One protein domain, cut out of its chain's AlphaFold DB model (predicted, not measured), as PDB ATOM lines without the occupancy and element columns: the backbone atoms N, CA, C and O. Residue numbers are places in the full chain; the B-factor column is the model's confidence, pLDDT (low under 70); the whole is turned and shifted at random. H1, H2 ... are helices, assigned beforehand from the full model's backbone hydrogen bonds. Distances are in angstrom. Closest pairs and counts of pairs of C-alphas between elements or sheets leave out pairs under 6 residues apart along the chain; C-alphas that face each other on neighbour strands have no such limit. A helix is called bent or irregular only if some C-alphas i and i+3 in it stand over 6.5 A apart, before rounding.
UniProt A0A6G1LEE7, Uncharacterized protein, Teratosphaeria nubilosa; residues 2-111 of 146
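AT A GLANCE: This is residues 2 to 111 of the 146 residues of an uncharacterized protein of Teratosphaeria nubilosa (UniProt A0A6G1LEE7). Bent helix H2 folds back between its arms H2a and H2b and, with H1, makes an open zigzag of rods, with short H3 near H1's end. Residues 2 to 26 of H1 stick out. The printed part, 110 residues with named helices H1, H2, H3 in order, is all helix and loose: radius of gyration of the C-alphas 19.0 A, spans 66 by 29 by 26 A.

IN THESE COORDINATES: Assigned by hydrogen bonds as one helix, H2, residues 41 to 92, is bent: C-alphas 75 and 78 are 9.4 A apart. H2a is residues 41 to 75, 44.9 A; H2b is 78 to 92. Find C-alpha 2 at (-5.683, 14.340, -54.625); H1 runs 51.7 A to residue 37. H3, residues 101 to 111, ends at (-11.965, -19.605, 4.016). H2a and H3 are irregular: C-alphas 42 and 45 are 6.9 A apart, 108 and 111 9.4 A.

HOW THE PARTS SIT: H2a is close but not clearly touching to H2b, closest C-alphas Gly 72 and Phe 81, 7.5 A; they run opposite ways, a shallow tilt of 26 degrees. H1 is likewise close to H2a at C-alphas 36 and 44, 7.5 A. O i to N i+4 pairs within hydrogen-bond range: H1 30 of 32, H2a 23 of 31, H2b 10 of 11, H3 5 of 7.

THE WHOLE: C-alphas 2 and 111 are farthest apart, 68.0 A. The printed part has no cut; pLDDT is under 70 at residues 93 to 111, among others.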
ATOM      1  N   THR A   2      -5.182  13.788 -55.907       58.59
ATOM      2  CA  THR A   2      -5.683  14.340 -54.625       58.59
ATOM      3  C   THR A   2      -7.102  13.893 -54.239       58.59
ATOM      4  O   THR A   2      -7.472  14.011 -53.072       58.59
ATOM      5  N   LEU A   3      -7.901  13.374 -55.185       61.78
ATOM      6  CA  LEU A   3      -9.255  12.869 -54.913       61.78
ATOM      7  C   LEU A   3      -9.237  11.551 -54.119       61.78
ATOM      8  O   LEU A   3     -10.013  11.409 -53.176       61.78
ATOM      9  N   ASP A   4      -8.292  10.652 -54.410       73.38
ATOM     10  CA  ASP A   4      -8.133   9.389 -53.675       73.38
ATOM     11  C   ASP A   4      -7.701   9.606 -52.220       73.38
ATOM     12  O   ASP A   4      -8.152   8.890 -51.332       73.38
ATOM     13  N   LEU A   5      -6.895  10.638 -51.942       76.56
ATOM     14  CA  LEU A   5      -6.434  10.936 -50.582       76.56
ATOM     15  C   LEU A   5      -7.585  11.371 -49.660       76.56
ATOM     16  O   LEU A   5      -7.621  10.994 -48.489       76.56
ATOM     17  N   LYS A   6      -8.549  12.139 -50.192       80.12
ATOM     18  CA  LYS A   6      -9.752  12.541 -49.444       80.12
ATOM     19  C   LYS A   6     -10.649  11.343 -49.149       80.12
ATOM     20  O   LYS A   6     -11.094  11.194 -48.016       80.12
ATOM     21  N   ALA A   7     -10.883  10.484 -50.141       83.00
ATOM     22  CA  ALA A   7     -11.677   9.272 -49.954       83.00
ATOM     23  C   ALA A   7     -11.005   8.299 -48.967       83.00
ATOM     24  O   ALA A   7     -11.657   7.819 -48.041       83.00
ATOM     25  N   ALA A   8      -9.694   8.081 -49.094       84.50
ATOM     26  CA  ALA A   8      -8.921   7.234 -48.188       84.50
ATOM     27  C   ALA A   8      -8.922   7.764 -46.744       84.50
ATOM     28  O   ALA A   8      -9.091   6.985 -45.807       84.50
ATOM     29  N   GLY A   9      -8.804   9.082 -46.556       86.19
ATOM     30  CA  GLY A   9      -8.884   9.707 -45.234       86.19
ATOM     31  C   GLY A   9     -10.249   9.512 -44.571       86.19
ATOM     32  O   GLY A   9     -10.316   9.147 -43.399       86.19
ATOM     33  N   ILE A  10     -11.340   9.685 -45.324       89.81
ATOM     34  CA  ILE A  10     -12.706   9.484 -44.812       89.81
ATOM     35  C   ILE A  10     -12.920   8.026 -44.386       89.81
ATOM     36  O   ILE A  10     -13.431   7.774 -43.296       89.81
ATOM     37  N   VAL A  11     -12.487   7.063 -45.205       89.69
ATOM     38  CA  VAL A  11     -12.606   5.632 -44.882       89.69
ATOM     39  C   VAL A  11     -11.787   5.276 -43.640       89.69
ATOM     40  O   VAL A  11     -12.300   4.597 -42.751       89.69
ATOM     41  N   ALA A  12     -10.555   5.782 -43.527       89.69
ATOM     42  CA  ALA A  12      -9.709   5.546 -42.359       89.69
ATOM     43  C   ALA A  12     -10.361   6.054 -41.064       89.69
ATOM     44  O   ALA A  12     -10.367   5.341 -40.063       89.69
ATOM     45  N   ILE A  13     -10.969   7.244 -41.096       91.50
ATOM     46  CA  ILE A  13     -11.672   7.822 -39.943       91.50
ATOM     47  C   ILE A  13     -12.861   6.940 -39.533       91.50
ATOM     48  O   ILE A  13     -13.008   6.627 -38.352       91.50
ATOM     49  N   ILE A  14     -13.678   6.483 -40.486       92.88
ATOM     50  CA  ILE A  14     -14.843   5.625 -40.203       92.88
ATOM     51  C   ILE A  14     -14.409   4.285 -39.594       92.88
ATOM     52  O   ILE A  14     -14.979   3.839 -38.591       92.88
ATOM     53  N   CYS A  15     -13.383   3.647 -40.162       88.94
ATOM     54  CA  CYS A  15     -12.832   2.401 -39.629       88.94
ATOM     55  C   CYS A  15     -12.271   2.590 -38.215       88.94
ATOM     56  O   CYS A  15     -12.505   1.750 -37.345       88.94
ATOM     57  N   LEU A  16     -11.585   3.706 -37.969       90.94
ATOM     58  CA  LEU A  16     -10.986   4.027 -36.678       90.94
ATOM     59  C   LEU A  16     -12.050   4.253 -35.597       90.94
ATOM     60  O   LEU A  16     -11.971   3.644 -34.534       90.94
ATOM     61  N   PHE A  17     -13.085   5.047 -35.883       91.81
ATOM     62  CA  PHE A  17     -14.197   5.250 -34.949       91.81
ATOM     63  C   PHE A  17     -14.928   3.948 -34.630       91.81
ATOM     64  O   PHE A  17     -15.222   3.680 -33.468       91.81
ATOM     65  N   THR A  18     -15.186   3.114 -35.639       92.56
ATOM     66  CA  THR A  18     -15.867   1.826 -35.437       92.56
ATOM     67  C   THR A  18     -15.034   0.887 -34.561       92.56
ATOM     68  O   THR A  18     -15.572   0.211 -33.681       92.56
ATOM     69  N   PHE A  19     -13.716   0.866 -34.771       88.00
ATOM     70  CA  PHE A  19     -12.788   0.081 -33.965       88.00
ATOM     71  C   PHE A  19     -12.732   0.572 -32.513       88.00
ATOM     72  O   PHE A  19     -12.957  -0.225 -31.601       88.00
ATOM     73  N   TYR A  20     -12.505   1.872 -32.293       88.12
ATOM     74  CA  TYR A  20     -12.435   2.442 -30.944       88.12
ATOM     75  C   TYR A  20     -13.752   2.290 -30.188       88.12
ATOM     76  O   TYR A  20     -13.746   1.855 -29.045       88.12
ATOM     77  N   PHE A  21     -14.890   2.509 -30.847       91.19
ATOM     78  CA  PHE A  21     -16.202   2.326 -30.227       91.19
ATOM     79  C   PHE A  21     -16.409   0.900 -29.700       91.19
ATOM     80  O   PHE A  21     -16.877   0.697 -28.578       91.19
ATOM     81  N   ARG A  22     -16.038  -0.115 -30.493       88.19
ATOM     82  CA  ARG A  22     -16.154  -1.512 -30.061       88.19
ATOM     83  C   ARG A  22     -15.159  -1.847 -28.952       88.19
ATOM     84  O   ARG A  22     -15.512  -2.597 -28.042       88.19
ATOM     85  N   TYR A  23     -13.950  -1.300 -29.035       85.75
ATOM     86  CA  TYR A  23     -12.917  -1.451 -28.019       85.75
ATOM     87  C   TYR A  23     -13.357  -0.851 -26.675       85.75
ATOM     88  O   TYR A  23     -13.304  -1.541 -25.662       85.75
ATOM     89  N   ASP A  24     -13.892   0.369 -26.662       86.81
ATOM     90  CA  ASP A  24     -14.299   1.049 -25.431       86.81
ATOM     91  C   ASP A  24     -15.492   0.368 -24.749       86.81
ATOM     92  O   ASP A  24     -15.516   0.225 -23.529       86.81
ATOM     93  N   ILE A  25     -16.476  -0.123 -25.506       88.12
ATOM     94  CA  ILE A  25     -17.653  -0.775 -24.906       88.12
ATOM     95  C   ILE A  25     -17.319  -2.163 -24.356       88.12
ATOM     96  O   ILE A  25     -17.846  -2.550 -23.315       88.12
ATOM     97  N   ALA A  26     -16.473  -2.927 -25.047       85.75
ATOM     98  CA  ALA A  26     -16.144  -4.283 -24.626       85.75
ATOM     99  C   ALA A  26     -15.003  -4.294 -23.607       85.75
ATOM    100  O   ALA A  26     -15.164  -4.818 -22.510       85.75
ATOM    101  N   TYR A  27     -13.857  -3.710 -23.950       80.56
ATOM    102  CA  TYR A  27     -12.625  -3.862 -23.181       80.56
ATOM    103  C   TYR A  27     -12.619  -2.999 -21.917       80.56
ATOM    104  O   TYR A  27     -12.271  -3.490 -20.844       80.56
ATOM    105  N   THR A  28     -13.058  -1.740 -22.005       84.19
ATOM    106  CA  THR A  28     -13.052  -0.824 -20.851       84.19
ATOM    107  C   THR A  28     -14.042  -1.267 -19.776       84.19
ATOM    108  O   THR A  28     -13.711  -1.254 -18.589       84.19
ATOM    109  N   VAL A  29     -15.236  -1.720 -20.175       84.75
ATOM    110  CA  VAL A  29     -16.249  -2.226 -19.233       84.75
ATOM    111  C   VAL A  29     -15.832  -3.570 -18.641       84.75
ATOM    112  O   VAL A  29     -16.030  -3.774 -17.446       84.75
ATOM    113  N   LEU A  30     -15.209  -4.460 -19.423       82.94
ATOM    114  CA  LEU A  30     -14.680  -5.725 -18.904       82.94
ATOM    115  C   LEU A  30     -13.592  -5.472 -17.853       82.94
ATOM    116  O   LEU A  30     -13.634  -6.053 -16.775       82.94
ATOM    117  N   LEU A  31     -12.662  -4.552 -18.128       80.38
ATOM    118  CA  LEU A  31     -11.555  -4.239 -17.226       80.38
ATOM    119  C   LEU A  31     -12.042  -3.592 -15.918       80.38
ATOM    120  O   LEU A  31     -11.689  -4.041 -14.824       80.38
ATOM    121  N   LEU A  32     -12.871  -2.546 -16.009       80.44
ATOM    122  CA  LEU A  32     -13.375  -1.829 -14.832       80.44
ATOM    123  C   LEU A  32     -14.404  -2.652 -14.054       80.44
ATOM    124  O   LEU A  32     -14.328  -2.713 -12.827       80.44
ATOM    125  N   GLY A  33     -15.329  -3.308 -14.758       81.19
ATOM    126  CA  GLY A  33     -16.358  -4.169 -14.175       81.19
ATOM    127  C   GLY A  33     -15.753  -5.331 -13.397       81.19
ATOM    128  O   GLY A  33     -16.122  -5.563 -12.249       81.19
ATOM    129  N   TYR A  34     -14.739  -5.986 -13.964       78.12
ATOM    130  CA  TYR A  34     -14.043  -7.072 -13.280       78.12
ATOM    131  C   TYR A  34     -13.314  -6.592 -12.019       78.12
ATOM    132  O   TYR A  34     -13.354  -7.258 -10.987       78.12
ATOM    133  N   THR A  35     -12.706  -5.401 -12.064       77.62
ATOM    134  CA  THR A  35     -11.960  -4.824 -10.931       77.62
ATOM    135  C   THR A  35     -12.868  -4.481  -9.744       77.62
ATOM    136  O   THR A  35     -12.470  -4.628  -8.589       77.62
ATOM    137  N   ILE A  36     -14.107  -4.045  -9.992       74.06
ATOM    138  CA  ILE A  36     -15.073  -3.802  -8.907       74.06
ATOM    139  C   ILE A  36     -15.737  -5.092  -8.415       74.06
ATOM    140  O   ILE A  36     -16.169  -5.151  -7.264       74.06
ATOM    141  N   GLU A  37     -15.815  -6.118  -9.263       76.62
ATOM    142  CA  GLU A  37     -16.420  -7.411  -8.940       76.62
ATOM    143  C   GLU A  37     -15.507  -8.264  -8.059       76.62
ATOM    144  O   GLU A  37     -15.974  -8.875  -7.100       76.62
ATOM    145  N   ILE A  38     -14.198  -8.245  -8.321       73.62
ATOM    146  CA  ILE A  38     -13.201  -8.927  -7.485       73.62
ATOM    147  C   ILE A  38     -13.056  -8.288  -6.097       73.62
ATOM    148  O   ILE A  38     -12.577  -8.917  -5.159       73.62
ATOM    149  N   MET A  39     -13.459  -7.027  -5.956       67.81
ATOM    150  CA  MET A  39     -13.132  -6.240  -4.782       67.81
ATOM    151  C   MET A  39     -14.181  -6.382  -3.656       67.81
ATOM    152  O   MET A  39     -15.347  -5.994  -3.850       67.81
ATOM    153  N   PRO A  40     -13.792  -6.839  -2.444       67.94
ATOM    154  CA  PRO A  40     -14.684  -6.899  -1.289       67.94
ATOM    155  C   PRO A  40     -15.104  -5.505  -0.807       67.94
ATOM    156  O   PRO A  40     -14.354  -4.532  -0.913       67.94
ATOM    157  N   TYR A  41     -16.315  -5.407  -0.250       64.94
ATOM    158  CA  TYR A  41     -16.987  -4.142   0.086       64.94
ATOM    159  C   TYR A  41     -16.149  -3.163   0.925       64.94
ATOM    160  O   TYR A  41     -16.224  -1.957   0.701       64.94
ATOM    161  N   GLN A  42     -15.307  -3.672   1.827       67.56
ATOM    162  CA  GLN A  42     -14.500  -2.869   2.753       67.56
ATOM    163  C   GLN A  42     -13.459  -1.986   2.046       67.56
ATOM    164  O   GLN A  42     -13.210  -0.856   2.458       67.56
ATOM    165  N   ILE A  43     -12.876  -2.462   0.942       71.88
ATOM    166  CA  ILE A  43     -11.851  -1.710   0.204       71.88
ATOM    167  C   ILE A  43     -12.421  -0.903  -0.966       71.88
ATOM    168  O   ILE A  43     -11.696  -0.105  -1.553       71.88
ATOM    169  N   ARG A  44     -13.729  -1.005  -1.260       71.12
ATOM    170  CA  ARG A  44     -14.366  -0.250  -2.358       71.12
ATOM    171  C   ARG A  44     -14.251   1.266  -2.178       71.12
ATOM    172  O   ARG A  44     -13.947   1.968  -3.136       71.12
ATOM    173  N   ALA A  45     -14.429   1.768  -0.954       66.69
ATOM    174  CA  ALA A  45     -14.262   3.191  -0.640       66.69
ATOM    175  C   ALA A  45     -12.781   3.627  -0.615       66.69
ATOM    176  O   ALA A  45     -12.457   4.751  -0.991       66.69
ATOM    177  N   SER A  46     -11.874   2.722  -0.232       71.50
ATOM    178  CA  SER A  46     -10.423   2.968  -0.223       71.50
ATOM    179  C   SER A  46      -9.804   2.924  -1.631       71.50
ATOM    180  O   SER A  46      -8.798   3.578  -1.916       71.50
ATOM    181  N   LEU A  47     -10.436   2.218  -2.576       69.81
ATOM    182  CA  LEU A  47     -10.012   2.245  -3.973       69.81
ATOM    183  C   LEU A  47     -10.206   3.633  -4.591       69.81
ATOM    184  O   LEU A  47      -9.394   4.049  -5.412       69.81
ATOM    185  N   ALA A  48     -11.226   4.384  -4.170       72.00
ATOM    186  CA  ALA A  48     -11.470   5.730  -4.683       72.00
ATOM    187  C   ALA A  48     -10.299   6.688  -4.390       72.00
ATOM    188  O   ALA A  48      -9.911   7.464  -5.262       72.00
ATOM    189  N   SER A  49      -9.678   6.595  -3.208       72.81
ATOM    190  CA  SER A  49      -8.493   7.392  -2.859       72.81
ATOM    191  C   SER A  49      -7.218   6.877  -3.541       72.81
ATOM    192  O   SER A  49      -6.350   7.670  -3.907       72.81
ATOM    193  N   SER A  50      -7.131   5.570  -3.794       73.56
ATOM    194  CA  SER A  50      -5.996   4.936  -4.487       73.56
ATOM    195  C   SER A  50      -6.082   4.997  -6.021       73.56
ATOM    196  O   SER A  50      -5.091   4.754  -6.712       73.56
ATOM    197  N   CYS A  51      -7.239   5.380  -6.565       77.62
ATOM    198  CA  CYS A  51      -7.526   5.452  -7.998       77.62
ATOM    199  C   CYS A  51      -6.493   6.296  -8.758       77.62
ATOM    200  O   CYS A  51      -6.043   5.912  -9.835       77.62
ATOM    201  N   ARG A  52      -6.019   7.399  -8.161       77.88
ATOM    202  CA  ARG A  52      -4.998   8.262  -8.775       77.88
ATOM    203  C   ARG A  52      -3.688   7.525  -9.066       77.88
ATOM    204  O   ARG A  52      -3.083   7.770 -10.107       77.88
ATOM    205  N   TYR A  53      -3.259   6.620  -8.188       82.38
ATOM    206  CA  TYR A  53      -2.059   5.818  -8.426       82.38
ATOM    207  C   TYR A  53      -2.305   4.786  -9.523       82.38
ATOM    208  O   TYR A  53      -1.496   4.669 -10.437       82.38
ATOM    209  N   ILE A  54      -3.448   4.100  -9.491       81.31
ATOM    210  CA  ILE A  54      -3.817   3.091 -10.497       81.31
ATOM    211  C   ILE A  54      -3.848   3.711 -11.899       81.31
ATOM    212  O   ILE A  54      -3.255   3.167 -12.826       81.31
ATOM    213  N   VAL A  55      -4.455   4.893 -12.043       83.50
ATOM    214  CA  VAL A  55      -4.493   5.629 -13.315       83.50
ATOM    215  C   VAL A  55      -3.086   6.025 -13.777       83.50
ATOM    216  O   VAL A  55      -2.781   5.908 -14.964       83.50
ATOM    217  N   GLN A  56      -2.198   6.435 -12.866       85.81
ATOM    218  CA  GLN A  56      -0.806   6.759 -13.203       85.81
ATOM    219  C   GLN A  56      -0.038   5.531 -13.719       85.81
ATOM    220  O   GLN A  56       0.641   5.613 -14.743       85.81
ATOM    221  N   TRP A  57      -0.173   4.386 -13.048       85.75
ATOM    222  CA  TRP A  57       0.437   3.118 -13.463       85.75
ATOM    223  C   TRP A  57      -0.106   2.626 -14.809       85.75
ATOM    224  O   TRP A  57       0.659   2.186 -15.674       85.75
ATOM    225  N   PHE A  58      -1.416   2.753 -15.021       85.19
ATOM    226  CA  PHE A  58      -2.060   2.398 -16.282       85.19
ATOM    227  C   PHE A  58      -1.568   3.285 -17.432       85.19
ATOM    228  O   PHE A  58      -1.192   2.786 -18.491       85.19
ATOM    229  N   THR A  59      -1.468   4.596 -17.194       86.38
ATOM    230  CA  THR A  59      -0.939   5.553 -18.176       86.38
ATOM    231  C   THR A  59       0.523   5.251 -18.519       86.38
ATOM    232  O   THR A  59       0.893   5.262 -19.690       86.38
ATOM    233  N   GLY A  60       1.351   4.903 -17.526       88.12
ATOM    234  CA  GLY A  60       2.737   4.480 -17.755       88.12
ATOM    235  C   GLY A  60       2.841   3.216 -18.614       88.12
ATOM    236  O   GLY A  60       3.668   3.147 -19.522       88.12
ATOM    237  N   SER A  61       1.946   2.251 -18.392       86.19
ATOM    238  CA  SER A  61       1.874   1.028 -19.201       86.19
ATOM    239  C   SER A  61       1.475   1.321 -20.651       86.19
ATOM    240  O   SER A  61       2.050   0.740 -21.570       86.19
ATOM    241  N   LEU A  62       0.552   2.266 -20.879       86.38
ATOM    242  CA  LEU A  62       0.167   2.710 -22.226       86.38
ATOM    243  C   LEU A  62       1.333   3.342 -22.991       86.38
ATOM    244  O   LEU A  62       1.475   3.104 -24.187       86.38
ATOM    245  N   VAL A  63       2.174   4.124 -22.312       89.31
ATOM    246  CA  VAL A  63       3.360   4.733 -22.933       89.31
ATOM    247  C   VAL A  63       4.327   3.651 -23.406       89.31
ATOM    248  O   VAL A  63       4.783   3.695 -24.545       89.31
ATOM    249  N   ILE A  64       4.588   2.636 -22.579       87.56
ATOM    250  CA  ILE A  64       5.436   1.497 -22.962       87.56
ATOM    251  C   ILE A  64       4.807   0.743 -24.140       87.56
ATOM    252  O   ILE A  64       5.490   0.447 -25.122       87.56
ATOM    253  N   ALA A  65       3.498   0.491 -24.091       84.06
ATOM    254  CA  ALA A  65       2.777  -0.173 -25.171       84.06
ATOM    255  C   ALA A  65       2.845   0.610 -26.494       84.06
ATOM    256  O   ALA A  65       2.992  -0.003 -27.547       84.06
ATOM    257  N   ALA A  66       2.812   1.947 -26.459       85.56
ATOM    258  CA  ALA A  66       2.934   2.790 -27.648       85.56
ATOM    259  C   ALA A  66       4.310   2.679 -28.328       85.56
ATOM    260  O   ALA A  66       4.384   2.790 -29.549       85.56
ATOM    261  N   PHE A  67       5.379   2.417 -27.568       85.62
ATOM    262  CA  PHE A  67       6.715   2.163 -28.123       85.62
ATOM    263  C   PHE A  67       6.896   0.723 -28.604       85.62
ATOM    264  O   PHE A  67       7.568   0.489 -29.605       85.62
ATOM    265  N   VAL A  68       6.280  -0.247 -27.927       83.06
ATOM    266  CA  VAL A  68       6.369  -1.665 -28.308       83.06
ATOM    267  C   VAL A  68       5.510  -1.974 -29.538       83.06
ATOM    268  O   VAL A  68       5.910  -2.791 -30.365       83.06
ATOM    269  N   ASN A  69       4.370  -1.299 -29.716       82.31
ATOM    270  CA  ASN A  69       3.465  -1.512 -30.850       82.31
ATOM    271  C   ASN A  69       4.125  -1.390 -32.236       82.31
ATOM    272  O   ASN A  69       3.959  -2.313 -33.034       82.31
ATOM    273  N   PRO A  70       4.866  -0.310 -32.562       81.56
ATOM    274  CA  PRO A  70       5.511  -0.186 -33.868       81.56
ATOM    275  C   PRO A  70       6.581  -1.264 -34.092       81.56
ATOM    276  O   PRO A  70       6.691  -1.784 -35.196       81.56
ATOM    277  N   ILE A  71       7.303  -1.663 -33.042       80.75
ATOM    278  CA  ILE A  71       8.334  -2.713 -33.103       80.75
ATOM    279  C   ILE A  71       7.689  -4.093 -33.329       80.75
ATOM    280  O   ILE A  71       8.186  -4.913 -34.098       80.75
ATOM    281  N   GLY A  72       6.550  -4.350 -32.681       71.56
ATOM    282  CA  GLY A  72       5.793  -5.591 -32.841       71.56
ATOM    283  C   GLY A  72       5.126  -5.721 -34.212       71.56
ATOM    284  O   GLY A  72       5.057  -6.824 -34.755       71.56
ATOM    285  N   LEU A  73       4.663  -4.610 -34.792       73.06
ATOM    286  CA  LEU A  73       4.063  -4.588 -36.129       73.06
ATOM    287  C   LEU A  73       5.077  -4.891 -37.236       73.06
ATOM    288  O   LEU A  73       4.707  -5.566 -38.196       73.06
ATOM    289  N   ASP A  74       6.324  -4.446 -37.073       76.94
ATOM    290  CA  ASP A  74       7.408  -4.673 -38.038       76.94
ATOM    291  C   ASP A  74       7.871  -6.144 -38.052       76.94
ATOM    292  O   ASP A  74       8.099  -6.723 -39.111       76.94
ATOM    293  N   ASN A  75       7.908  -6.801 -36.883       71.75
ATOM    294  CA  ASN A  75       8.403  -8.179 -36.759       71.75
ATOM    295  C   ASN A  75       7.336  -9.285 -36.873       71.75
ATOM    296  O   ASN A  75       7.633 -10.361 -37.386       71.75
ATOM    297  N   ALA A  76       6.122  -9.088 -36.341       68.06
ATOM    298  CA  ALA A  76       5.152 -10.181 -36.146       68.06
ATOM    299  C   ALA A  76       3.928 -10.123 -37.080       68.06
ATOM    300  O   ALA A  76       3.149 -11.080 -37.138       68.06
ATOM    301  N   GLY A  77       3.747  -9.020 -37.815       66.12
ATOM    302  CA  GLY A  77       2.568  -8.776 -38.641       66.12
ATOM    303  C   GLY A  77       1.284  -8.534 -37.829       66.12
ATOM    304  O   GLY A  77       1.103  -8.997 -36.701       66.12
ATOM    305  N   TRP A  78       0.332  -7.812 -38.426       66.25
ATOM    306  CA  TRP A  78      -0.878  -7.313 -37.747       66.25
ATOM    307  C   TRP A  78      -1.811  -8.407 -37.184       66.25
ATOM    308  O   TRP A  78      -2.602  -8.148 -36.278       66.25
ATOM    309  N   ARG A  79      -1.725  -9.639 -37.702       64.31
ATOM    310  CA  ARG A  79      -2.602 -10.762 -37.320       64.31
ATOM    311  C   ARG A  79      -2.180 -11.444 -36.020       64.31
ATOM    312  O   ARG A  79      -3.037 -11.795 -35.213       64.31
ATOM    313  N   CYS A  80      -0.876 -11.607 -35.809       62.88
ATOM    314  CA  CYS A  80      -0.336 -12.276 -34.626       62.88
ATOM    315  C   CYS A  80      -0.561 -11.439 -33.362       62.88
ATOM    316  O   CYS A  80      -0.828 -11.983 -32.294       62.88
ATOM    317  N   PHE A  81      -0.541 -10.110 -33.505       69.50
ATOM    318  CA  PHE A  81      -0.793  -9.180 -32.409       69.50
ATOM    319  C   PHE A  81      -2.232  -9.276 -31.876       69.50
ATOM    320  O   PHE A  81      -2.447  -9.422 -30.674       69.50
ATOM    321  N   LEU A  82      -3.228  -9.278 -32.771       67.62
ATOM    322  CA  LEU A  82      -4.639  -9.406 -32.386       67.62
ATOM    323  C   LEU A  82      -4.953 -10.772 -31.756       67.62
ATOM    324  O   LEU A  82      -5.724 -10.847 -30.796       67.62
ATOM    325  N   ALA A  83      -4.338 -11.847 -32.260       68.88
ATOM    326  CA  ALA A  83      -4.513 -13.190 -31.709       68.88
ATOM    327  C   ALA A  83      -3.917 -13.317 -30.297       68.88
ATOM    328  O   ALA A  83      -4.570 -13.864 -29.412       68.88
ATOM    329  N   LEU A  84      -2.722 -12.759 -30.067       73.19
ATOM    330  CA  LEU A  84      -2.073 -12.762 -28.754       73.19
ATOM    331  C   LEU A  84      -2.913 -12.013 -27.710       73.19
ATOM    332  O   LEU A  84      -3.158 -12.539 -26.628       73.19
ATOM    333  N   VAL A  85      -3.398 -10.814 -28.046       74.62
ATOM    334  CA  VAL A  85      -4.245 -10.011 -27.147       74.62
ATOM    335  C   VAL A  85      -5.539 -10.752 -26.801       74.62
ATOM    336  O   VAL A  85      -5.911 -10.828 -25.632       74.62
ATOM    337  N   SER A  86      -6.189 -11.362 -27.797       71.25
ATOM    338  CA  SER A  86      -7.419 -12.141 -27.586       71.25
ATOM    339  C   SER A  86      -7.178 -13.381 -26.719       71.25
ATOM    340  O   SER A  86      -8.004 -13.721 -25.875       71.25
ATOM    341  N   PHE A  87      -6.031 -14.042 -26.891       75.94
ATOM    342  CA  PHE A  87      -5.649 -15.206 -26.096       75.94
ATOM    343  C   PHE A  87      -5.368 -14.838 -24.634       75.94
ATOM    344  O   PHE A  87      -5.861 -15.500 -23.723       75.94
ATOM    345  N   VAL A  88      -4.638 -13.745 -24.396       74.12
ATOM    346  CA  VAL A  88      -4.390 -13.238 -23.038       74.12
ATOM    347  C   VAL A  88      -5.698 -12.840 -22.359       74.12
ATOM    348  O   VAL A  88      -5.889 -13.167 -21.192       74.12
ATOM    349  N   ALA A  89      -6.626 -12.204 -23.081       73.38
ATOM    350  CA  ALA A  89      -7.944 -11.871 -22.544       73.38
ATOM    351  C   ALA A  89      -8.724 -13.123 -22.109       73.38
ATOM    352  O   ALA A  89      -9.325 -13.130 -21.040       73.38
ATOM    353  N   TYR A  90      -8.671 -14.196 -22.899       73.69
ATOM    354  CA  TYR A  90      -9.360 -15.447 -22.581       73.69
ATOM    355  C   TYR A  90      -8.803 -16.137 -21.325       73.69
ATOM    356  O   TYR A  90      -9.562 -16.678 -20.528       73.69
ATOM    357  N   VAL A  91      -7.483 -16.106 -21.125       73.38
ATOM    358  CA  VAL A  91      -6.842 -16.753 -19.966       73.38
ATOM    359  C   VAL A  91      -6.930 -15.891 -18.703       73.38
ATOM    360  O   VAL A  91      -7.122 -16.421 -17.610       73.38
ATOM    361  N   ALA A  92      -6.790 -14.569 -18.830       70.06
ATOM    362  CA  ALA A  92      -6.774 -13.653 -17.689       70.06
ATOM    363  C   ALA A  92      -8.166 -13.399 -17.092       70.06
ATOM    364  O   ALA A  92      -8.268 -13.087 -15.905       70.06
ATOM    365  N   PHE A  93      -9.225 -13.542 -17.893       66.62
ATOM    366  CA  PHE A  93     -10.608 -13.325 -17.470       66.62
ATOM    367  C   PHE A  93     -11.410 -14.629 -17.557       66.62
ATOM    368  O   PHE A  93     -12.175 -14.819 -18.503       66.62
ATOM    369  N   PRO A  94     -11.270 -15.541 -16.576       67.75
ATOM    370  CA  PRO A  94     -12.199 -16.652 -16.462       67.75
ATOM    371  C   PRO A  94     -13.612 -16.105 -16.199       67.75
ATOM    372  O   PRO A  94     -13.823 -15.283 -15.306       67.75
ATOM    373  N   GLU A  95     -14.585 -16.547 -16.994       67.69
ATOM    374  CA  GLU A  95     -15.982 -16.108 -16.908       67.69
ATOM    375  C   GLU A  95     -16.570 -16.446 -15.518       67.69
ATOM    376  O   GLU A  95     -16.742 -17.617 -15.181       67.69
ATOM    377  N   ARG A  96     -16.884 -15.431 -14.691       59.75
ATOM    378  CA  ARG A  96     -17.508 -15.595 -13.351       59.75
ATOM    379  C   ARG A  96     -18.957 -15.093 -13.256       59.75
ATOM    380  O   ARG A  96     -19.498 -14.943 -12.161       59.75
ATOM    381  N   ARG A  97     -19.619 -14.852 -14.394       53.38
ATOM    382  CA  ARG A  97     -20.980 -14.290 -14.430       53.38
ATOM    383  C   ARG A  97     -22.000 -15.269 -13.835       53.38
ATOM    384  O   ARG A  97     -22.240 -16.329 -14.400       53.38
ATOM    385  N   GLY A  98     -22.627 -14.883 -12.718       58.66
ATOM    386  CA  GLY A  98     -23.759 -15.604 -12.115       58.66
ATOM    387  C   GLY A  98     -23.617 -15.977 -10.635       58.66
ATOM    388  O   GLY A  98     -24.573 -16.487 -10.054       58.66
ATOM    389  N   HIS A  99     -22.475 -15.709  -9.997       57.50
ATOM    390  CA  HIS A  99     -22.329 -15.892  -8.551       57.50
ATOM    391  C   HIS A  99     -22.726 -14.629  -7.776       57.50
ATOM    392  O   HIS A  99     -22.449 -13.509  -8.200       57.50
ATOM    393  N   SER A 100     -23.395 -14.804  -6.629       61.62
ATOM    394  CA  SER A 100     -23.603 -13.700  -5.690       61.62
ATOM    395  C   SER A 100     -22.242 -13.151  -5.247       61.62
ATOM    396  O   SER A 100     -21.275 -13.908  -5.135       61.62
ATOM    397  N   LEU A 101     -22.170 -11.841  -4.980       57.50
ATOM    398  CA  LEU A 101     -20.934 -11.136  -4.593       57.50
ATOM    399  C   LEU A 101     -20.186 -11.809  -3.424       57.50
ATOM    400  O   LEU A 101     -18.970 -11.688  -3.318       57.50
ATOM    401  N   GLU A 102     -20.903 -12.555  -2.584       60.72
ATOM    402  CA  GLU A 102     -20.367 -13.314  -1.450       60.72
ATOM    403  C   GLU A 102     -19.657 -14.608  -1.881       60.72
ATOM    404  O   GLU A 102     -18.551 -14.879  -1.417       60.72
ATOM    405  N   LYS A 103     -20.215 -15.364  -2.839       61.91
ATOM    406  CA  LYS A 103     -19.577 -16.587  -3.365       61.91
ATOM    407  C   LYS A 103     -18.327 -16.283  -4.188       61.91
ATOM    408  O   LYS A 103     -17.378 -17.057  -4.166       61.91
ATOM    409  N   THR A 104     -18.292 -15.152  -4.891       61.75
ATOM    410  CA  THR A 104     -17.120 -14.742  -5.684       61.75
ATOM    411  C   THR A 104     -15.922 -14.367  -4.802       61.75
ATOM    412  O   THR A 104     -14.784 -14.656  -5.181       61.75
ATOM    413  N   ALA A 105     -16.172 -13.772  -3.629       60.62
ATOM    414  CA  ALA A 105     -15.142 -13.493  -2.627       60.62
ATOM    415  C   ALA A 105     -14.623 -14.788  -1.983       60.62
ATOM    416  O   ALA A 105     -13.418 -14.971  -1.853       60.62
ATOM    417  N   GLU A 106     -15.515 -15.730  -1.672       62.53
ATOM    418  CA  GLU A 106     -15.152 -17.025  -1.082       62.53
ATOM    419  C   GLU A 106     -14.308 -17.895  -2.036       62.53
ATOM    420  O   GLU A 106     -13.338 -18.525  -1.617       62.53
ATOM    421  N   VAL A 107     -14.611 -17.864  -3.341       66.69
ATOM    422  CA  VAL A 107     -13.843 -18.561  -4.393       66.69
ATOM    423  C   VAL A 107     -12.445 -17.966  -4.598       66.69
ATOM    424  O   VAL A 107     -11.542 -18.688  -5.014       66.69
ATOM    425  N   TYR A 108     -12.254 -16.668  -4.341       61.12
ATOM    426  CA  TYR A 108     -10.982 -15.990  -4.620       61.12
ATOM    427  C   TYR A 108     -10.072 -15.845  -3.393       61.12
ATOM    428  O   TYR A 108      -8.864 -16.016  -3.522       61.12
ATOM    429  N   ASP A 109     -10.633 -15.563  -2.214       66.06
ATOM    430  CA  ASP A 109      -9.871 -15.368  -0.971       66.06
ATOM    431  C   ASP A 109      -9.791 -16.642  -0.099       66.06
ATOM    432  O   ASP A 109      -8.984 -16.713   0.834       66.06
ATOM    433  N   GLY A 110     -10.601 -17.669  -0.389       63.78
ATOM    434  CA  GLY A 110     -10.690 -18.889   0.418       63.78
ATOM    435  C   GLY A 110     -11.254 -18.649   1.834       63.78
ATOM    436  O   GLY A 110     -11.584 -17.520   2.209       63.78
ATOM    437  N   PRO A 111     -11.351 -19.692   2.681       56.66
ATOM    438  CA  PRO A 111     -11.965 -19.605   4.016       56.66
ATOM    439  C   PRO A 111     -11.252 -18.655   5.007       56.66
ATOM    440  O   PRO A 111     -11.746 -18.434   6.110       56.66
TER     441      PRO A 111